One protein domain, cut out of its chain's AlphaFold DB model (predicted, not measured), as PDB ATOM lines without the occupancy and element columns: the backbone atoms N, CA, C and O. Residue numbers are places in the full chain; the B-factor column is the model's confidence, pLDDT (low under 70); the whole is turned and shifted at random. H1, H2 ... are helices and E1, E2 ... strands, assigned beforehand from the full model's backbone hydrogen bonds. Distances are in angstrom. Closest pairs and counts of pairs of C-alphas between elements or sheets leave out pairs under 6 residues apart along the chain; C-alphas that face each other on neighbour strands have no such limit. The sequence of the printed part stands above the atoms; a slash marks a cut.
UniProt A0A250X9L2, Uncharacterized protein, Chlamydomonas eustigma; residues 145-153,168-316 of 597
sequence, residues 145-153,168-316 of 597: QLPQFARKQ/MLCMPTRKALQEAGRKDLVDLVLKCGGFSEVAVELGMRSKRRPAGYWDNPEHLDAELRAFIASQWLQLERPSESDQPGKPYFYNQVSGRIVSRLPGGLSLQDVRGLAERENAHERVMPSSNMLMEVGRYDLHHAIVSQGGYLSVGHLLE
ATOM      1  N   GLN A 145     153.529 302.537 313.273       87.56
ATOM      2  CA  GLN A 145     152.329 302.517 312.429       87.56
ATOM      3  C   GLN A 145     152.603 302.293 310.940       87.56
ATOM      4  O   GLN A 145     151.723 301.808 310.239       87.56
ATOM      5  N   LEU A 146     153.764 302.667 310.405       85.88
ATOM      6  CA  LEU A 146     154.054 302.533 308.973       85.88
ATOM      7  C   LEU A 146     154.353 301.098 308.500       85.88
ATOM      8  O   LEU A 146     153.955 300.793 307.372       85.88
ATOM      9  N   PRO A 147     154.982 300.201 309.290       82.44
ATOM     10  CA  PRO A 147     155.274 298.836 308.850       82.44
ATOM     11  C   PRO A 147     154.045 298.042 308.388       82.44
ATOM     12  O   PRO A 147     154.148 297.287 307.429       82.44
ATOM     13  N   GLN A 148     152.867 298.261 308.985       82.19
ATOM     14  CA  GLN A 148     151.627 297.566 308.592       82.19
ATOM     15  C   GLN A 148     151.123 297.953 307.188       82.19
ATOM     16  O   GLN A 148     150.388 297.201 306.557       82.19
ATOM     17  N   PHE A 149     151.516 299.130 306.691       79.62
ATOM     18  CA  PHE A 149     151.166 299.621 305.354       79.62
ATOM     19  C   PHE A 149     152.319 299.475 304.359       79.62
ATOM     20  O   PHE A 149     152.167 299.770 303.168       79.62
ATOM     21  N   ALA A 150     153.493 299.074 304.839       69.69
ATOM     22  CA  ALA A 150     154.639 298.825 303.997       69.69
ATOM     23  C   ALA A 150     154.431 297.496 303.276       69.69
ATOM     24  O   ALA A 150     154.168 296.461 303.882       69.69
ATOM     25  N   ARG A 151     154.537 297.523 301.945       59.84
ATOM     26  CA  ARG A 151     154.486 296.291 301.158       59.84
ATOM     27  C   ARG A 151     155.735 295.471 301.472       59.84
ATOM     28  O   ARG A 151     156.843 295.982 301.291       59.84
ATOM     29  N   LYS A 152     155.558 294.202 301.850       48.72
ATOM     30  CA  LYS A 152     156.593 293.189 301.630       48.72
ATOM     31  C   LYS A 152     156.834 293.131 300.120       48.72
ATOM     32  O   LYS A 152     155.878 293.004 299.355       48.72
ATOM     33  N   GLN A 153     158.069 293.319 299.666       44.00
ATOM     34  CA  GLN A 153     158.399 293.040 298.270       44.00
ATOM     35  C   GLN A 153     158.516 291.529 298.095       44.00
ATOM     36  O   GLN A 153     159.607 290.980 298.055       44.00
ATOM     37  N   MET A 168     162.926 293.895 303.144       52.44
ATOM     38  CA  MET A 168     163.103 295.318 303.415       52.44
ATOM     39  C   MET A 168     161.779 296.033 303.174       52.44
ATOM     40  O   MET A 168     161.345 296.213 302.033       52.44
ATOM     41  N   LEU A 169     161.150 296.463 304.269       64.00
ATOM     42  CA  LEU A 169     159.915 297.242 304.257       64.00
ATOM     43  C   LEU A 169     160.102 298.503 303.398       64.00
ATOM     44  O   LEU A 169     160.932 299.376 303.675       64.00
ATOM     45  N   CYS A 170     159.323 298.597 302.323       72.94
ATOM     46  CA  CYS A 170     159.292 299.779 301.473       72.94
ATOM     47  C   CYS A 170     158.369 300.838 302.081       72.94
ATOM     48  O   CYS A 170     157.238 300.533 302.460       72.94
ATOM     49  N   MET A 171     158.828 302.090 302.114       83.25
ATOM     50  CA  MET A 171     158.049 303.225 302.601       83.25
ATOM     51  C   MET A 171     156.703 303.295 301.851       83.25
ATOM     52  O   MET A 171     156.703 303.348 300.611       83.25
ATOM     53  N   PRO A 172     155.560 303.310 302.563       85.06
ATOM     54  CA  PRO A 172     154.244 303.405 301.943       85.06
ATOM     55  C   PRO A 172     154.118 304.660 301.077       85.06
ATOM     56  O   PRO A 172     154.592 305.743 301.427       85.06
ATOM     57  N   THR A 173     153.451 304.534 299.929       84.88
ATOM     58  CA  THR A 173     153.182 305.706 299.082       84.88
ATOM     59  C   THR A 173     152.069 306.564 299.678       84.88
ATOM     60  O   THR A 173     151.156 306.047 300.319       84.88
ATOM     61  N   ARG A 174     152.088 307.876 299.400       87.06
ATOM     62  CA  ARG A 174     151.023 308.800 299.825       87.06
ATOM     63  C   ARG A 174     149.624 308.315 299.424       87.06
ATOM     64  O   ARG A 174     148.713 308.407 300.236       87.06
ATOM     65  N   LYS A 175     149.471 307.776 298.208       84.06
ATOM     66  CA  LYS A 175     148.198 307.212 297.726       84.06
ATOM     67  C   LYS A 175     147.753 306.016 298.566       84.06
ATOM     68  O   LYS A 175     146.622 306.007 299.019       84.06
ATOM     69  N   ALA A 176     148.665 305.089 298.866       85.31
ATOM     70  CA  ALA A 176     148.355 303.916 299.686       85.31
ATOM     71  C   ALA A 176     147.879 304.289 301.103       85.31
ATOM     72  O   ALA A 176     146.913 303.719 301.597       85.31
ATOM     73  N   LEU A 177     148.504 305.285 301.746       87.50
ATOM     74  CA  LEU A 177     148.047 305.770 303.058       87.50
ATOM     75  C   LEU A 177     146.699 306.506 302.980       87.50
ATOM     76  O   LEU A 177     145.898 306.423 303.907       87.50
ATOM     77  N   GLN A 178     146.435 307.212 301.877       88.19
ATOM     78  CA  GLN A 178     145.150 307.881 301.643       88.19
ATOM     79  C   GLN A 178     144.017 306.884 301.370       88.19
ATOM     80  O   GLN A 178     142.927 307.070 301.904       88.19
ATOM     81  N   GLU A 179     144.279 305.831 300.594       85.44
ATOM     82  CA  GLU A 179     143.354 304.715 300.344       85.44
ATOM     83  C   GLU A 179     143.040 303.954 301.637       85.44
ATOM     84  O   GLU A 179     141.888 303.616 301.885       85.44
ATOM     85  N   ALA A 180     144.030 303.785 302.519       84.62
ATOM     86  CA  ALA A 180     143.840 303.224 303.857       84.62
ATOM     87  C   ALA A 180     143.118 304.174 304.842       84.62
ATOM     88  O   ALA A 180     142.986 303.855 306.021       84.62
ATOM     89  N   GLY A 181     142.700 305.369 304.404       87.19
ATOM     90  CA  GLY A 181     142.020 306.363 305.242       87.19
ATOM     91  C   GLY A 181     142.916 307.063 306.272       87.19
ATOM     92  O   GLY A 181     142.444 307.919 307.018       87.19
ATOM     93  N   ARG A 182     144.221 306.768 306.301       88.75
ATOM     94  CA  ARG A 182     145.192 307.295 307.275       88.75
ATOM     95  C   ARG A 182     145.852 308.590 306.799       88.75
ATOM     96  O   ARG A 182     147.067 308.674 306.599       88.75
ATOM     97  N   LYS A 183     145.035 309.631 306.601       87.56
ATOM     98  CA  LYS A 183     145.515 310.986 306.252       87.56
ATOM     99  C   LYS A 183     146.346 311.611 307.378       87.56
ATOM    100  O   LYS A 183     147.284 312.347 307.100       87.56
ATOM    101  N   ASP A 184     146.054 311.241 308.622       89.06
ATOM    102  CA  ASP A 184     146.805 311.629 309.817       89.06
ATOM    103  C   ASP A 184     148.292 311.256 309.716       89.06
ATOM    104  O   ASP A 184     149.159 312.075 310.018       89.06
ATOM    105  N   LEU A 185     148.597 310.049 309.225       88.94
ATOM    106  CA  LEU A 185     149.974 309.594 309.022       88.94
ATOM    107  C   LEU A 185     150.671 310.384 307.911       88.94
ATOM    108  O   LEU A 185     151.849 310.703 308.039       88.94
ATOM    109  N   VAL A 186     149.955 310.739 306.840       89.44
ATOM    110  CA  VAL A 186     150.502 311.573 305.757       89.44
ATOM    111  C   VAL A 186     150.901 312.949 306.289       89.44
ATOM    112  O   VAL A 186     152.005 313.411 306.004       89.44
ATOM    113  N   ASP A 187     150.044 313.581 307.087       88.25
ATOM    114  CA  ASP A 187     150.315 314.906 307.648       88.25
ATOM    115  C   ASP A 187     151.477 314.875 308.650       88.25
ATOM    116  O   ASP A 187     152.304 315.788 308.667       88.25
ATOM    117  N   LEU A 188     151.588 313.812 309.453       87.75
ATOM    118  CA  LEU A 188     152.730 313.599 310.348       87.75
ATOM    119  C   LEU A 188     154.034 313.382 309.571       87.75
ATOM    120  O   LEU A 188     155.038 314.009 309.895       87.75
ATOM    121  N   VAL A 189     154.017 312.568 308.511       88.25
ATOM    122  CA  VAL A 189     155.186 312.366 307.640       88.25
ATOM    123  C   VAL A 189     155.639 313.690 307.019       88.25
ATOM    124  O   VAL A 189     156.835 313.963 306.974       88.25
ATOM    125  N   LEU A 190     154.705 314.538 306.576       86.75
ATOM    126  CA  LEU A 190     155.026 315.864 306.036       86.75
ATOM    127  C   LEU A 190     155.617 316.802 307.100       86.75
ATOM    128  O   LEU A 190     156.569 317.518 306.802       86.75
ATOM    129  N   LYS A 191     155.120 316.766 308.344       84.12
ATOM    130  CA  LYS A 191     155.694 317.528 309.471       84.12
ATOM    131  C   LYS A 191     157.116 317.089 309.831       84.12
ATOM    132  O   LYS A 191     157.883 317.907 310.325       84.12
ATOM    133  N   CYS A 192     157.470 315.832 309.572       80.06
ATOM    134  CA  CYS A 192     158.809 315.291 309.806       80.06
ATOM    135  C   CYS A 192     159.812 315.556 308.668       80.06
ATOM    136  O   CYS A 192     160.910 315.017 308.728       80.06
ATOM    137  N   GLY A 193     159.456 316.341 307.643       77.75
ATOM    138  CA  GLY A 193     160.333 316.620 306.492       77.75
ATOM    139  C   GLY A 193     160.004 315.809 305.232       77.75
ATOM    140  O   GLY A 193     160.581 316.023 304.170       77.75
ATOM    141  N   GLY A 194     159.002 314.926 305.296       85.38
ATOM    142  CA  GLY A 194     158.459 314.214 304.141       85.38
ATOM    143  C   GLY A 194     158.883 312.747 304.033       85.38
ATOM    144  O   GLY A 194     159.646 312.208 304.828       85.38
ATOM    145  N   PHE A 195     158.341 312.069 303.018       84.00
ATOM    146  CA  PHE A 195     158.420 310.607 302.887       84.00
ATOM    147  C   PHE A 195     159.843 310.067 302.706       84.00
ATOM    148  O   PHE A 195     160.118 308.951 303.134       84.00
ATOM    149  N   SER A 196     160.730 310.815 302.048       79.69
ATOM    150  CA  SER A 196     162.115 310.395 301.810       79.69
ATOM    151  C   SER A 196     162.969 310.477 303.071       79.69
ATOM    152  O   SER A 196     163.704 309.538 303.353       79.69
ATOM    153  N   GLU A 197     162.850 311.565 303.833       79.38
ATOM    154  CA  GLU A 197     163.606 311.761 305.076       79.38
ATOM    155  C   GLU A 197     163.164 310.762 306.144       79.38
ATOM    156  O   GLU A 197     163.991 310.041 306.694       79.38
ATOM    157  N   VAL A 198     161.848 310.623 306.335       83.50
ATOM    158  CA  VAL A 198     161.278 309.650 307.275       83.50
ATOM    159  C   VAL A 198     161.681 308.221 306.909       83.50
ATOM    160  O   VAL A 198     161.981 307.426 307.793       83.50
ATOM    161  N   ALA A 199     161.730 307.874 305.620       81.62
ATOM    162  CA  ALA A 199     162.167 306.545 305.205       81.62
ATOM    163  C   ALA A 199     163.622 306.263 305.606       81.62
ATOM    164  O   ALA A 199     163.908 305.178 306.102       81.62
ATOM    165  N   VAL A 200     164.527 307.232 305.430       75.44
ATOM    166  CA  VAL A 200     165.933 307.093 305.842       75.44
ATOM    167  C   VAL A 200     166.037 306.929 307.358       75.44
ATOM    168  O   VAL A 200     166.707 306.007 307.818       75.44
ATOM    169  N   GLU A 201     165.337 307.763 308.130       75.69
ATOM    170  CA  GLU A 201     165.372 307.721 309.599       75.69
ATOM    171  C   GLU A 201     164.774 306.433 310.177       75.69
ATOM    172  O   GLU A 201     165.282 305.905 311.163       75.69
ATOM    173  N   LEU A 202     163.733 305.887 309.544       78.56
ATOM    174  CA  LEU A 202     163.105 304.626 309.948       78.56
ATOM    175  C   LEU A 202     163.782 303.381 309.353       78.56
ATOM    176  O   LEU A 202     163.323 302.266 309.588       78.56
ATOM    177  N   GLY A 203     164.835 303.545 308.546       69.75
ATOM    178  CA  GLY A 203     165.489 302.437 307.844       69.75
ATOM    179  C   GLY A 203     164.613 301.762 306.778       69.75
ATOM    180  O   GLY A 203     164.908 300.647 306.349       69.75
ATOM    181  N   MET A 204     163.538 302.417 306.333       73.94
ATOM    182  CA  MET A 204     162.651 301.938 305.273       73.94
ATOM    183  C   MET A 204     163.182 302.328 303.887       73.94
ATOM    184  O   MET A 204     163.831 303.359 303.688       73.94
ATOM    185  N   ARG A 205     162.856 301.538 302.859       69.25
ATOM    186  CA  ARG A 205     163.242 301.873 301.478       69.25
ATOM    187  C   ARG A 205     162.266 302.860 300.842       69.25
ATOM    188  O   ARG A 205     161.115 302.527 300.577       69.25
ATOM    189  N   SER A 206     162.727 304.068 300.533       68.31
ATOM    190  CA  SER A 206     161.988 305.028 299.706       68.31
ATOM    191  C   SER A 206     162.187 304.738 298.216       68.31
ATOM    192  O   SER A 206     163.326 304.603 297.776       68.31
ATOM    193  N   LYS A 207     161.120 304.776 297.405       65.06
ATOM    194  CA  LYS A 207     161.250 304.745 295.929       65.06
ATOM    195  C   LYS A 207     162.015 305.947 295.357       65.06
ATOM    196  O   LYS A 207     162.548 305.860 294.259       65.06
ATOM    197  N   ARG A 208     162.018 307.082 296.063       65.75
ATOM    198  CA  ARG A 208     162.732 308.306 295.677       65.75
ATOM    199  C   ARG A 208     163.665 308.716 296.807       65.75
ATOM    200  O   ARG A 208     163.194 308.935 297.921       65.75
ATOM    201  N   ARG A 209     164.959 308.801 296.510       72.12
ATOM    202  CA  ARG A 209     165.966 309.378 297.407       72.12
ATOM    203  C   ARG A 209     165.848 310.915 297.406       72.12
ATOM    204  O   ARG A 209     165.330 311.458 296.426       72.12
ATOM    205  N   PRO A 210     166.247 311.608 298.489       69.88
ATOM    206  CA  PRO A 210     166.215 313.069 298.529       69.88
ATOM    207  C   PRO A 210     167.100 313.682 297.431       69.88
ATOM    208  O   PRO A 210     167.999 313.025 296.900       69.88
ATOM    209  N   ALA A 211     166.827 314.937 297.068       70.81
ATOM    210  CA  ALA A 211     167.629 315.650 296.075       70.81
ATOM    211  C   ALA A 211     169.092 315.744 296.541       70.81
ATOM    212  O   ALA A 211     169.349 315.984 297.717       70.81
ATOM    213  N   GLY A 212     170.042 315.502 295.634       77.88
ATOM    214  CA  GLY A 212     171.473 315.481 295.951       77.88
ATOM    215  C   GLY A 212     171.980 314.218 296.657       77.88
ATOM    216  O   GLY A 212     173.175 314.097 296.906       77.88
ATOM    217  N   TYR A 213     171.116 313.238 296.960       81.25
ATOM    218  CA  TYR A 213     171.533 312.006 297.644       81.25
ATOM    219  C   TYR A 213     172.620 311.241 296.883       81.25
ATOM    220  O   TYR A 213     173.588 310.795 297.493       81.25
ATOM    221  N   TRP A 214     172.445 311.107 295.565       84.06
ATOM    222  CA  TRP A 214     173.365 310.392 294.679       84.06
ATOM    223  C   TRP A 214     174.600 311.208 294.297       84.06
ATOM    224  O   TRP A 214     175.532 310.634 293.741       84.06
ATOM    225  N   ASP A 215     174.623 312.506 294.610       84.19
ATOM    226  CA  ASP A 215     175.775 313.373 294.354       84.19
ATOM    227  C   ASP A 215     176.872 313.145 295.408       84.19
ATOM    228  O   ASP A 215     178.056 313.304 295.115       84.19
ATOM    229  N   ASN A 216     176.500 312.703 296.620       86.19
ATOM    230  CA  ASN A 216     177.460 312.362 297.667       86.19
ATOM    231  C   ASN A 216     178.096 310.973 297.414       86.19
ATOM    232  O   ASN A 216     177.389 309.958 297.487       86.19
ATOM    233  N   PRO A 217     179.425 310.886 297.197       86.06
ATOM    234  CA  PRO A 217     180.109 309.612 296.973       86.06
ATOM    235  C   PRO A 217     180.021 308.659 298.174       86.06
ATOM    236  O   PRO A 217     180.040 307.444 297.987       86.06
ATOM    237  N   GLU A 218     179.861 309.164 299.401       86.25
ATOM    238  CA  GLU A 218     179.730 308.320 300.596       86.25
ATOM    239  C   GLU A 218     178.412 307.539 300.610       86.25
ATOM    240  O   GLU A 218     178.386 306.363 300.984       86.25
ATOM    241  N   HIS A 219     177.319 308.171 300.172       84.56
ATOM    242  CA  HIS A 219     176.018 307.513 300.041       84.56
ATOM    243  C   HIS A 219     176.037 306.481 298.918       84.56
ATOM    244  O   HIS A 219     175.506 305.380 299.078       84.56
ATOM    245  N   LEU A 220     176.681 306.821 297.797       87.19
ATOM    246  CA  LEU A 220     176.862 305.904 296.682       87.19
ATOM    247  C   LEU A 220     177.660 304.665 297.115       87.19
ATOM    248  O   LEU A 220     177.226 303.544 296.859       87.19
ATOM    249  N   ASP A 221     178.771 304.847 297.833       88.50
ATOM    250  CA  ASP A 221     179.568 303.732 298.346       88.50
ATOM    251  C   ASP A 221     178.803 302.905 299.386       88.50
ATOM    252  O   ASP A 221     178.832 301.679 299.332       88.50
ATOM    253  N   ALA A 222     178.060 303.534 300.300       83.75
ATOM    254  CA  ALA A 222     177.246 302.813 301.280       83.75
ATOM    255  C   ALA A 222     176.171 301.932 300.618       83.75
ATOM    256  O   ALA A 222     175.972 300.784 301.020       83.75
ATOM    257  N   GLU A 223     175.506 302.434 299.577       85.94
ATOM    258  CA  GLU A 223     174.524 301.664 298.808       85.94
ATOM    259  C   GLU A 223     175.178 300.544 297.990       85.94
ATOM    260  O   GLU A 223     174.618 299.452 297.905       85.94
ATOM    261  N   LEU A 224     176.373 300.770 297.438       88.00
ATOM    262  CA  LEU A 224     177.155 299.728 296.767       88.00
ATOM    263  C   LEU A 224     177.587 298.627 297.742       88.00
ATOM    264  O   LEU A 224     177.468 297.446 297.416       88.00
ATOM    265  N   ARG A 225     178.007 298.986 298.961       86.44
ATOM    266  CA  ARG A 225     178.327 298.031 300.037       86.44
ATOM    267  C   ARG A 225     177.122 297.190 300.420       86.44
ATOM    268  O   ARG A 225     177.215 295.965 300.466       86.44
ATOM    269  N   ALA A 226     175.983 297.837 300.652       82.44
ATOM    270  CA  ALA A 226     174.733 297.155 300.965       82.44
ATOM    271  C   ALA A 226     174.287 296.234 299.820       82.44
ATOM    272  O   ALA A 226     173.829 295.118 300.063       82.44
ATOM    273  N   PHE A 227     174.461 296.673 298.570       85.56
ATOM    274  CA  PHE A 227     174.185 295.850 297.402       85.56
ATOM    275  C   PHE A 227     175.069 294.601 297.384       85.56
ATOM    276  O   PHE A 227     174.535 293.500 297.379       85.56
ATOM    277  N   ILE A 228     176.392 294.730 297.463       85.12
ATOM    278  CA  ILE A 228     177.316 293.580 297.421       85.12
ATOM    279  C   ILE A 228     177.077 292.624 298.592       85.12
ATOM    280  O   ILE A 228     177.102 291.405 298.413       85.12
ATOM    281  N   ALA A 229     176.793 293.158 299.779       82.50
ATOM    282  CA  ALA A 229     176.446 292.364 300.951       82.50
ATOM    283  C   ALA A 229     175.114 291.605 300.794       82.50
ATOM    284  O   ALA A 229     174.947 290.546 301.390       82.50
ATOM    285  N   SER A 230     174.185 292.079 299.962       79.31
ATOM    286  CA  SER A 230     172.954 291.335 299.649       79.31
ATOM    287  C   SER A 230     173.158 290.162 298.683       79.31
ATOM    288  O   SER A 230     172.257 289.349 298.523       79.31
ATOM    289  N   GLN A 231     174.327 290.059 298.044       82.56
ATOM    290  CA  GLN A 231     174.617 289.062 297.003       82.56
ATOM    291  C   GLN A 231     175.361 287.825 297.532       82.56
ATOM    292  O   GLN A 231     175.941 287.064 296.753       82.56
ATOM    293  N   TRP A 232     175.371 287.623 298.852       81.38
ATOM    294  CA  TRP A 232     175.846 286.387 299.466       81.38
ATOM    295  C   TRP A 232     174.783 285.287 299.341       81.38
ATOM    296  O   TRP A 232     173.646 285.450 299.772       81.38
ATOM    297  N   LEU A 233     175.175 284.148 298.779       77.88
ATOM    298  CA  LEU A 233     174.397 282.917 298.720       77.88
ATOM    299  C   LEU A 233     174.997 281.877 299.654       77.88
ATOM    300  O   LEU A 233     176.216 281.773 299.747       77.88
ATOM    301  N   GLN A 234     174.151 281.062 300.274       82.50
ATOM    302  CA  GLN A 234     174.568 279.812 300.902       82.50
ATOM    303  C   GLN A 234     174.408 278.676 299.889       82.50
ATOM    304  O   GLN A 234     173.347 278.533 299.286       82.50
ATOM    305  N   LEU A 235     175.459 277.887 299.705       76.69
ATOM    306  CA  LEU A 235     175.505 276.740 298.804       76.69
ATOM    307  C   LEU A 235     176.021 275.516 299.563       76.69
ATOM    308  O   LEU A 235     176.804 275.635 300.507       76.69
ATOM    309  N   GLU A 236     175.591 274.332 299.144       76.88
ATOM    310  CA  GLU A 236     176.080 273.063 299.683       76.88
ATOM    311  C   GLU A 236     177.221 272.532 298.819       76.88
ATOM    312  O   GLU A 236     177.215 272.668 297.592       76.88
ATOM    313  N   ARG A 237     178.248 271.970 299.459       71.19
ATOM    314  CA  ARG A 237     179.396 271.425 298.735       71.19
ATOM    315  C   ARG A 237     179.029 270.065 298.110       71.19
ATOM    316  O   ARG A 237     178.486 269.230 298.836       71.19
ATOM    317  N   PRO A 238     179.340 269.821 296.819       67.00
ATOM    318  CA  PRO A 238     179.082 268.535 296.169       67.00
ATOM    319  C   PRO A 238     179.748 267.367 296.904       67.00
ATOM    320  O   PRO A 238     180.801 267.530 297.532       67.00
ATOM    321  N   SER A 239     179.146 266.183 296.797       57.19
ATOM    322  CA  SER A 239     179.550 264.959 297.506       57.19
ATOM    323  C   SER A 239     180.973 264.471 297.200       57.19
ATOM    324  O   SER A 239     181.542 263.763 298.019       57.19
ATOM    325  N   GLU A 240     181.566 264.877 296.074       57.47
ATOM    326  CA  GLU A 240     182.925 264.501 295.630       57.47
ATOM    327  C   GLU A 240     184.069 265.324 296.250       57.47
ATOM    328  O   GLU A 240     185.232 265.140 295.908       57.47
ATOM    329  N   SER A 241     183.768 266.255 297.153       55.91
ATOM    330  CA  SER A 241     184.769 267.150 297.745       55.91
ATOM    331  C   SER A 241     185.244 266.697 299.131       55.91
ATOM    332  O   SER A 241     184.525 265.995 299.832       55.91
ATOM    333  N   ASP A 242     186.403 267.192 299.587       57.84
ATOM    334  CA  ASP A 242     187.047 266.821 300.869       57.84
ATOM    335  C   ASP A 242     186.164 266.952 302.132       57.84
ATOM    336  O   ASP A 242     186.512 266.446 303.197       57.84
ATOM    337  N   GLN A 243     185.043 267.685 302.060       56.03
ATOM    338  CA  GLN A 243     184.084 267.845 303.162       56.03
ATOM    339  C   GLN A 243     182.649 267.901 302.611       56.03
ATOM    340  O   GLN A 243     182.110 269.004 302.442       56.03
ATOM    341  N   PRO A 244     182.022 266.749 302.324       62.88
ATOM    342  CA  PRO A 244     180.665 266.704 301.792       62.88
ATOM    343  C   PRO A 244     179.653 267.231 302.824       62.88
ATOM    344  O   PRO A 244     179.793 267.009 304.027       62.88
ATOM    345  N   GLY A 245     178.642 267.971 302.357       65.94
ATOM    346  CA  GLY A 245     177.505 268.410 303.179       65.94
ATOM    347  C   GLY A 245     177.728 269.632 304.082       65.94
ATOM    348  O   GLY A 245     176.804 270.038 304.784       65.94
ATOM    349  N   LYS A 246     178.910 270.268 304.083       74.06
ATOM    350  CA  LYS A 246     179.094 271.543 304.803       74.06
ATOM    351  C   LYS A 246     178.663 272.735 303.937       74.06
ATOM    352  O   LYS A 246     179.123 272.836 302.795       74.06
ATOM    353  N   PRO A 247     177.842 273.662 304.467       79.88
ATOM    354  CA  PRO A 247     177.465 274.859 303.734       79.88
ATOM    355  C   PRO A 247     178.670 275.790 303.583       79.88
ATOM    356  O   PRO A 247     179.460 275.971 304.511       79.88
ATOM    357  N   TYR A 248     178.794 276.405 302.415       79.44
ATOM    358  CA  TYR A 248     179.715 277.503 302.160       79.44
ATOM    359  C   TYR A 248     178.943 278.691 301.596       79.44
ATOM    360  O   TYR A 248     177.843 278.549 301.068       79.44
ATOM    361  N   PHE A 249     179.520 279.879 301.715       77.56
ATOM    362  CA  PHE A 249     178.914 281.104 301.229       77.56
ATOM    363  C   PHE A 249     179.659 281.604 300.002       77.56
ATOM    364  O   PHE A 249     180.882 281.745 300.029       77.56
ATOM    365  N   TYR A 250     178.913 281.884 298.940       75.81
ATOM    366  CA  TYR A 250     179.421 282.439 297.696       75.81
ATOM    367  C   TYR A 250     178.859 283.841 297.465       75.81
ATOM    368  O   TYR A 250     177.647 284.030 297.515       75.81
ATOM    369  N   ASN A 251     179.711 284.828 297.197       80.44
ATOM    370  CA  ASN A 251     179.262 286.158 296.785       80.44
ATOM    371  C   ASN A 251     179.289 286.272 295.258       80.44
ATOM    372  O   ASN A 251     180.363 286.167 294.661       80.44
ATOM    373  N   GLN A 252     178.138 286.544 294.645       75.62
ATOM    374  CA  GLN A 252     178.003 286.605 293.183       75.62
ATOM    375  C   GLN A 252     178.737 287.792 292.543       75.62
ATOM    376  O   GLN A 252     179.171 287.702 291.400       75.62
ATOM    377  N   VAL A 253     178.909 288.901 293.268       76.19
ATOM    378  CA  VAL A 253     179.539 290.117 292.731       76.19
ATOM    379  C   VAL A 253     181.050 290.079 292.913       76.19
ATOM    380  O   VAL A 253     181.800 290.393 291.992       76.19
ATOM    381  N   SER A 254     181.521 289.694 294.102       72.94
ATOM    382  CA  SER A 254     182.959 289.633 294.382       72.94
ATOM    383  C   SER A 254     183.600 288.298 293.980       72.94
ATOM    384  O   SER A 254     184.825 288.176 294.026       72.94
ATOM    385  N   GLY A 255     182.801 287.276 293.659       70.38
ATOM    386  CA  GLY A 255     183.265 285.924 293.335       70.38
ATOM    387  C   GLY A 255     183.966 285.222 294.500       70.38
ATOM    388  O   GLY A 255     184.913 284.467 294.285       70.38
ATOM    389  N   ARG A 256     183.583 285.526 295.746       71.56
ATOM    390  CA  ARG A 256     184.248 284.983 296.939       71.56
ATOM    391  C   ARG A 256     183.563 283.754 297.468       71.56
ATOM    392  O   ARG A 256     182.345 283.733 297.521       71.56
ATOM    393  N   ILE A 257     184.365 282.819 297.960       74.50
ATOM    394  CA  ILE A 257     183.916 281.627 298.667       74.50
ATOM    395  C   ILE A 257     184.446 281.715 300.095       74.50
ATOM    396  O   ILE A 257     185.654 281.828 300.300       74.50
ATOM    397  N   VAL A 258     183.556 281.684 301.082       74.25
ATOM    398  CA  VAL A 258     183.918 281.642 302.506       74.25
ATOM    399  C   VAL A 258     183.160 280.517 303.195       74.25
ATOM    400  O   VAL A 258     181.989 280.283 302.919       74.25
ATOM    401  N   SER A 259     183.809 279.808 304.115       75.38
ATOM    402  CA  SER A 259     183.153 278.767 304.920       75.38
ATOM    403  C   SER A 259     182.224 279.350 305.990       75.38
ATOM    404  O   SER A 259     181.282 278.695 306.422       75.38
ATOM    405  N   ARG A 260     182.470 280.597 306.411       78.06
ATOM    406  CA  ARG A 260     181.643 281.335 307.371       78.06
ATOM    407  C   ARG A 260     181.588 282.809 306.989       78.06
ATOM    408  O   ARG A 260     182.603 283.377 306.591       78.06
ATOM    409  N   LEU A 261     180.420 283.428 307.147       74.88
ATOM    410  CA  LEU A 261     180.249 284.859 306.900       74.88
ATOM    411  C   LEU A 261     181.101 285.716 307.863       74.88
ATOM    412  O   LEU A 261     181.313 285.320 309.018       74.88
ATOM    413  N   PRO A 262     181.571 286.898 307.416       68.06
ATOM    414  CA  PRO A 262     182.403 287.799 308.211       68.06
ATOM    415  C   PRO A 262     181.838 288.100 309.608       68.06
ATOM    416  O   PRO A 262     180.800 288.740 309.781       68.06
ATOM    417  N   GLY A 263     182.561 287.636 310.630       65.62
ATOM    418  CA  GLY A 263     182.240 287.827 312.044       65.62
ATOM    419  C   GLY A 263     180.923 287.192 312.507       65.62
ATOM    420  O   GLY A 263     180.276 287.740 313.398       65.62
ATOM    421  N   GLY A 264     180.542 286.054 311.908       65.62
ATOM    422  CA  GLY A 264     179.460 285.182 312.387       65.62
ATOM    423  C   GLY A 264     178.042 285.689 312.126       65.62
ATOM    424  O   GLY A 264     177.108 285.165 312.722       65.62
ATOM    425  N   LEU A 265     177.898 286.701 311.271       70.88
ATOM    426  CA  LEU A 265     176.623 287.344 310.954       70.88
ATOM    427  C   LEU A 265     175.700 286.438 310.127       70.88
ATOM    428  O   LEU A 265     176.167 285.560 309.398       70.88
ATOM    429  N   SER A 266     174.394 286.683 310.230       72.62
ATOM    430  CA  SER A 266     173.379 286.037 309.393       72.62
ATOM    431  C   SER A 266     173.350 286.657 307.992       72.62
ATOM    432  O   SER A 266     173.660 287.836 307.824       72.62
ATOM    433  N   LEU A 267     172.894 285.900 306.985       69.50
ATOM    434  CA  LEU A 267     172.581 286.439 305.649       69.50
ATOM    435  C   LEU A 267     171.544 287.575 305.696       69.50
ATOM    436  O   LEU A 267     171.489 288.406 304.794       69.50
ATOM    437  N   GLN A 268     170.738 287.625 306.758       64.75
ATOM    438  CA  GLN A 268     169.735 288.667 306.977       64.75
ATOM    439  C   GLN A 268     170.364 290.001 307.432       64.75
ATOM    440  O   GLN A 268     169.793 291.065 307.190       64.75
ATOM    441  N   ASP A 269     171.576 289.978 308.000       69.06
ATOM    442  CA  ASP A 269     172.263 291.147 308.568       69.06
ATOM    443  C   ASP A 269     173.114 291.894 307.528       69.06
ATOM    444  O   ASP A 269     174.308 292.152 307.711       69.06
ATOM    445  N   VAL A 270     172.500 292.286 306.410       69.19
ATOM    446  CA  VAL A 270     173.213 292.921 305.285       69.19
ATOM    447  C   VAL A 270     173.899 294.228 305.665       69.19
ATOM    448  O   VAL A 270     174.976 294.519 305.151       69.19
ATOM    449  N   ARG A 271     173.344 294.989 306.614       68.88
ATOM    450  CA  ARG A 271     174.003 296.192 307.140       68.88
ATOM    451  C   ARG A 271     175.329 295.858 307.829       68.88
ATOM    452  O   ARG A 271     176.336 296.496 307.544       68.88
ATOM    453  N   GLY A 272     175.343 294.833 308.683       71.19
ATOM    454  CA  GLY A 272     176.557 294.403 309.380       71.19
ATOM    455  C   GLY A 272     177.605 293.829 308.425       71.19
ATOM    456  O   GLY A 272     178.798 294.075 308.592       71.19
ATOM    457  N   LEU A 273     177.165 293.113 307.385       72.75
ATOM    458  CA  LEU A 273     178.039 292.616 306.320       72.75
ATOM    459  C   LEU A 273     178.630 293.760 305.479       72.75
ATOM    460  O   LEU A 273     179.809 293.716 305.136       72.75
ATOM    461  N   ALA A 274     177.842 294.798 305.188       75.62
ATOM    462  CA  ALA A 274     178.271 295.976 304.436       75.62
ATOM    463  C   ALA A 274     179.286 296.840 305.204       75.62
ATOM    464  O   ALA A 274     180.234 297.357 304.616       75.62
ATOM    465  N   GLU A 275     179.111 296.995 306.518       76.69
ATOM    466  CA  GLU A 275     180.017 297.769 307.381       76.69
ATOM    467  C   GLU A 275     181.377 297.078 307.583       76.69
ATOM    468  O   GLU A 275     182.380 297.746 307.831       76.69
ATOM    469  N   ARG A 276     181.427 295.748 307.442       72.94
ATOM    470  CA  ARG A 276     182.637 294.924 307.608       72.94
ATOM    471  C   ARG A 276     183.358 294.606 306.293       72.94
ATOM    472  O   ARG A 276     184.249 293.759 306.288       72.94
ATOM    473  N   GLU A 277     182.995 295.251 305.184       73.12
ATOM    474  CA  GLU A 277     183.714 295.084 303.915       73.12
ATOM    475  C   GLU A 277     185.156 295.611 304.054       73.12
ATOM    476  O   GLU A 277     185.388 296.800 304.295       73.12
ATOM    477  N   ASN A 278     186.142 294.726 303.890       72.19
ATOM    478  CA  ASN A 278     187.552 295.104 303.938       72.19
ATOM    479  C   ASN A 278     187.917 296.039 302.768       72.19
ATOM    480  O   ASN A 278     187.403 295.920 301.657       72.19
ATOM    481  N   ALA A 279     188.858 296.960 302.985       71.94
ATOM    482  CA  ALA A 279     189.244 297.944 301.965       71.94
ATOM    483  C   ALA A 279     189.913 297.309 300.729       71.94
ATOM    484  O   ALA A 279     189.588 297.654 299.599       71.94
ATOM    485  N   HIS A 280     190.786 296.310 300.920       64.94
ATOM    486  CA  HIS A 280     191.468 295.605 299.818       64.94
ATOM    487  C   HIS A 280     190.542 294.676 299.014       64.94
ATOM    488  O   HIS A 280     190.967 294.006 298.071       64.94
ATOM    489  N   GLU A 281     189.279 294.609 299.415       67.19
ATOM    490  CA  GLU A 281     188.302 293.628 298.985       67.19
ATOM    491  C   GLU A 281     187.142 294.218 298.206       67.19
ATOM    492  O   GLU A 281     186.303 293.448 297.736       67.19
ATOM    493  N   ARG A 282     187.110 295.545 298.080       84.38
ATOM    494  CA  ARG A 282     186.015 296.279 297.471       84.38
ATOM    495  C   ARG A 282     186.030 296.086 295.966       84.38
ATOM    496  O   ARG A 282     186.991 296.442 295.281       84.38
ATOM    497  N   VAL A 283     184.940 295.527 295.464       84.31
ATOM    498  CA  VAL A 283     184.737 295.253 294.042       84.31
ATOM    499  C   VAL A 283     183.623 296.153 293.514       84.31
ATOM    500  O   VAL A 283     182.649 296.434 294.212       84.31
ATOM    501  N   MET A 284     183.776 296.641 292.291       87.69
ATOM    502  CA  MET A 284     182.765 297.404 291.579       87.69
ATOM    503  C   MET A 284     181.810 296.419 290.885       87.69
ATOM    504  O   MET A 284     182.277 295.562 290.140       87.69
ATOM    505  N   PRO A 285     180.487 296.479 291.107       87.62
ATOM    506  CA  PRO A 285     179.550 295.627 290.382       87.62
ATOM    507  C   PRO A 285     179.506 295.988 288.891       87.62
ATOM    508  O   PRO A 285     179.678 297.149 288.516       87.62
ATOM    509  N   SER A 286     179.255 294.993 288.035       85.00
ATOM    510  CA  SER A 286     179.094 295.223 286.597       85.00
ATOM    511  C   SER A 286     177.764 295.919 286.291       85.00
ATOM    512  O   SER A 286     176.795 295.823 287.052       85.00
ATOM    513  N   SER A 287     177.697 296.612 285.150       83.50
ATOM    514  CA  SER A 287     176.448 297.247 284.718       83.50
ATOM    515  C   SER A 287     175.338 296.225 284.499       83.50
ATOM    516  O   SER A 287     174.208 296.486 284.895       83.50
ATOM    517  N   ASN A 288     175.654 295.065 283.915       78.56
ATOM    518  CA  ASN A 288     174.658 294.026 283.664       78.56
ATOM    519  C   ASN A 288     174.065 293.494 284.977       78.56
ATOM    520  O   ASN A 288     172.851 293.442 285.122       78.56
ATOM    521  N   MET A 289     174.913 293.251 285.984       77.19
ATOM    522  CA  MET A 289     174.480 292.769 287.299       77.19
ATOM    523  C   MET A 289     173.499 293.732 287.984       77.19
ATOM    524  O   MET A 289     172.483 293.314 288.533       77.19
ATOM    525  N   LEU A 290     173.778 295.042 287.958       80.38
ATOM    526  CA  LEU A 290     172.865 296.024 288.555       80.38
ATOM    527  C   LEU A 290     171.521 296.081 287.820       80.38
ATOM    528  O   LEU A 290     170.488 296.262 288.463       80.38
ATOM    529  N   MET A 291     171.530 295.914 286.498       74.06
ATOM    530  CA  MET A 291     170.323 295.926 285.671       74.06
ATOM    531  C   MET A 291     169.485 294.658 285.872       74.06
ATOM    532  O   MET A 291     168.276 294.767 286.063       74.06
ATOM    533  N   GLU A 292     170.115 293.481 285.918       71.44
ATOM    534  CA  GLU A 292     169.459 292.190 286.175       71.44
ATOM    535  C   GLU A 292     168.778 292.155 287.547       71.44
ATOM    536  O   GLU A 292     167.638 291.711 287.667       71.44
ATOM    537  N   VAL A 293     169.426 292.708 288.578       73.88
ATOM    538  CA  VAL A 293     168.841 292.825 289.927       73.88
ATOM    539  C   VAL A 293     167.817 293.976 290.018       73.88
ATOM    540  O   VAL A 293     167.154 294.163 291.039       73.88
ATOM    541  N   GLY A 294     167.653 294.774 288.959       73.12
ATOM    542  CA  GLY A 294     166.699 295.882 288.905       73.12
ATOM    543  C   GLY A 294     167.107 297.116 289.718       73.12
ATOM    544  O   GLY A 294     166.270 297.963 290.036       73.12
ATOM    545  N   ARG A 295     168.395 297.256 290.053       80.38
ATOM    546  CA  ARG A 295     168.984 298.435 290.713       80.38
ATOM    547  C   ARG A 295     169.392 299.495 289.686       80.38
ATOM    548  O   ARG A 295     170.544 299.929 289.615       80.38
ATOM    549  N   TYR A 296     168.406 299.935 288.905       79.44
ATOM    550  CA  TYR A 296     168.548 301.002 287.908       79.44
ATOM    551  C   TYR A 296     168.959 302.340 288.536       79.44
ATOM    552  O   TYR A 296     169.665 303.131 287.921       79.44
ATOM    553  N   ASP A 297     168.534 302.586 289.776       83.69
ATOM    554  CA  ASP A 297     168.886 303.771 290.556       83.69
ATOM    555  C   ASP A 297     170.402 303.901 290.754       83.69
ATOM    556  O   ASP A 297     170.974 304.949 290.456       83.69
ATOM    557  N   LEU A 298     171.060 302.814 291.166       85.06
ATOM    558  CA  LEU A 298     172.514 302.746 291.294       85.06
ATOM    559  C   LEU A 298     173.209 302.881 289.944       85.06
ATOM    560  O   LEU A 298     174.176 303.629 289.835       85.06
ATOM    561  N   HIS A 299     172.713 302.193 288.914       86.94
ATOM    562  CA  HIS A 299     173.261 302.309 287.566       86.94
ATOM    563  C   HIS A 299     173.263 303.767 287.085       86.94
ATOM    564  O   HIS A 299     174.304 304.290 286.691       86.94
ATOM    565  N   HIS A 300     172.125 304.457 287.180       87.69
ATOM    566  CA  HIS A 300     172.016 305.850 286.757       87.69
ATOM    567  C   HIS A 300     172.870 306.793 287.602       87.69
ATOM    568  O   HIS A 300     173.497 307.684 287.033       87.69
ATOM    569  N   ALA A 301     172.953 306.579 288.918       88.81
ATOM    570  CA  ALA A 301     173.835 307.355 289.786       88.81
ATOM    571  C   ALA A 301     175.303 307.226 289.343       88.81
ATOM    572  O   ALA A 301     175.974 308.233 289.119       88.81
ATOM    573  N   ILE A 302     175.776 305.999 289.108       88.75
ATOM    574  CA  ILE A 302     177.145 305.726 288.646       88.75
ATOM    575  C   ILE A 302     177.408 306.375 287.283       88.75
ATOM    576  O   ILE A 302     178.440 307.012 287.087       88.75
ATOM    577  N   VAL A 303     176.477 306.237 286.335       87.75
ATOM    578  CA  VAL A 303     176.604 306.833 284.997       87.75
ATOM    579  C   VAL A 303     176.633 308.361 285.078       87.75
ATOM    580  O   VAL A 303     177.475 308.980 284.431       87.75
ATOM    581  N   SER A 304     175.783 308.968 285.910       86.12
ATOM    582  CA  SER A 304     175.735 310.425 286.091       86.12
ATOM    583  C   SER A 304     177.015 311.007 286.699       86.12
ATOM    584  O   SER A 304     177.406 312.114 286.351       86.12
ATOM    585  N   GLN A 305     177.710 310.227 287.531       85.00
ATOM    586  CA  GLN A 305     178.987 310.579 288.161       85.00
ATOM    587  C   GLN A 305     180.211 310.330 287.251       85.00
ATOM    588  O   GLN A 305     181.352 310.458 287.690       85.00
ATOM    589  N   GLY A 306     180.005 309.967 285.979       81.31
ATOM    590  CA  GLY A 306     181.087 309.751 285.010       81.31
ATOM    591  C   GLY A 306     181.407 308.284 284.708       81.31
ATOM    592  O   GLY A 306     182.429 308.001 284.083       81.31
ATOM    593  N   GLY A 307     180.540 307.351 285.112       85.19
ATOM    594  CA  GLY A 307     180.588 305.942 284.722       85.19
ATOM    595  C   GLY A 307     181.345 305.022 285.683       85.19
ATOM    596  O   GLY A 307     181.999 305.449 286.629       85.19
ATOM    597  N   TYR A 308     181.252 303.714 285.424       86.62
ATOM    598  CA  TYR A 308     181.717 302.658 286.335       86.62
ATOM    599  C   TYR A 308     183.219 302.698 286.632       86.62
ATOM    600  O   TYR A 308     183.617 302.425 287.760       86.62
ATOM    601  N   LEU A 309     184.047 303.050 285.643       82.25
ATOM    602  CA  LEU A 309     185.501 303.135 285.815       82.25
ATOM    603  C   LEU A 309     185.895 304.345 286.668       82.25
ATOM    604  O   LEU A 309     186.645 304.200 287.631       82.25
ATOM    605  N   SER A 310     185.344 305.519 286.354       84.94
ATOM    606  CA  SER A 310     185.607 306.767 287.078       84.94
ATOM    607  C   SER A 310     185.152 306.677 288.532       84.94
ATOM    608  O   SER A 310     185.921 306.969 289.445       84.94
ATOM    609  N   VAL A 311     183.928 306.190 288.757       86.69
ATOM    610  CA  VAL A 311     183.380 305.977 290.104       86.69
ATOM    611  C   VAL A 311     184.142 304.876 290.842       86.69
ATOM    612  O   VAL A 311     184.394 305.006 292.035       86.69
ATOM    613  N   GLY A 312     184.555 303.812 290.147       87.44
ATOM    614  CA  GLY A 312     185.397 302.765 290.725       87.44
ATOM    615  C   GLY A 312     186.711 303.326 291.270       87.44
ATOM    616  O   GLY A 312     187.043 303.084 292.427       87.44
ATOM    617  N   HIS A 313     187.406 304.154 290.484       86.62
ATOM    618  CA  HIS A 313     188.608 304.857 290.936       86.62
ATOM    619  C   HIS A 313     188.335 305.807 292.107       86.62
ATOM    620  O   HIS A 313     189.094 305.797 293.072       86.62
ATOM    621  N   LEU A 314     187.250 306.587 292.046       88.56
ATOM    622  CA  LEU A 314     186.862 307.527 293.103       88.56
ATOM    623  C   LEU A 314     186.606 306.827 294.445       88.56
ATOM    624  O   LEU A 314     186.968 307.351 295.494       88.56
ATOM    625  N   LEU A 315     185.975 305.653 294.411       88.31
ATOM    626  CA  LEU A 315     185.601 304.881 295.598       88.31
ATOM    627  C   LEU A 315     186.650 303.830 295.996       88.31
ATOM    628  O   LEU A 315     186.383 303.003 296.872       88.31
ATOM    629  N   GLU A 316     187.812 303.830 295.337       87.25
ATOM    630  CA  GLU A 316     188.883 302.838 295.507       87.25
ATOM    631  C   GLU A 316     188.390 301.386 295.342       87.25
ATOM    632  O   GLU A 316     188.891 300.442 295.958       87.25
TER     633      GLU A 316
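Overview. This is residues 145 to 153 and 168 to 316 of the 597 residues of an uncharacterized protein of Chlamydomonas eustigma (UniProt A0A250X9L2). This is a loose, elongated model in three parts along its longest axis: a small group of helices, H1 to H3, at one end, a helical body round H4 between, and a small three-stranded antiparallel sheet at the other end. In the body H5 and H7 pack on opposite sides of H4, H6 folds back beside H7, and H4 leads through one residue into E1. The printed part has 158 residues with eight named helices and three named strands, in the order H1 H2 H3 H4 E1 E2 E3 H5 H6 H7 H8; the sheet's order is E1 - E2 - E3. The class is mostly helix, with under half of the residues, 77, in named elements. The radius of gyration of the C-alphas is 18.8 A, and the spans are 61 by 38 by 26 A.

Arrangement. Begin at the sheet, where E1, residues 232 to 236, E2, residues 247 to 251, and E3, residues 256 to 258, make a meander, each strand the antiparallel neighbour of the one before. In the hairpin of E1 and E2, N 233 and O 250 are 2.8 A apart, within hydrogen-bond range; in that of E2 and E3, look at N 249 and O 258, 2.8 A. Before E1 you find H4, residues 217 to 230, which is not on the sheet. H4 touches H5, residues 270 to 275, at a steep tilt of 48 degrees, opposite ways; their closest C-alphas are Arg 225 and Ala 274, 4.9 A. With residues 220 to 224 alone H4 touches H7, residues 296 to 304; the closest C-alphas are Leu 220 and Leu 298, 7.6 A. H7 and H6, residues 287 to 292, form a helical hairpin, closest at C-alphas Leu 290 and His 299, 6.4 A. H8, residues 308 to 314, is near H4. Farther off, H1, residues 174 to 179, and H2, residues 183 to 191, form a helical hairpin, closest at C-alphas Arg 174 and Val 186, 6.6 A. H3, residues 195 to 201, is close to H2 but not clearly touching, and is apart from H4. In the eight helices every O i to N i+4 pair is within hydrogen-bond range.

Along the chain. Find C-alpha 217 at (180.109, 309.612, 296.973); from there H4 runs 19.8 A to C-alpha 230. E1 spans 13.3 A, E2 13.4 A, H2 12.5 A and H7 12.0 A. H1 begins at C-alpha 174, (151.023, 308.800, 299.825), and H8 ends at C-alpha 314, (186.862, 307.527, 293.103).

Size, cuts and confidence. The C-alphas farthest apart are those of Asp 187 and Glu 240, 61.2 A. Residues 154 to 167 are cut out, and C-alphas 153 and 168 are 7.3 A apart. The links H3 to H4, E3 to H5 and H5 to H6 are long. Mean pLDDT of the printed part is 78.0; among the 30 residues under 70 are 150 to 153, 205 to 208 and 238 to 245.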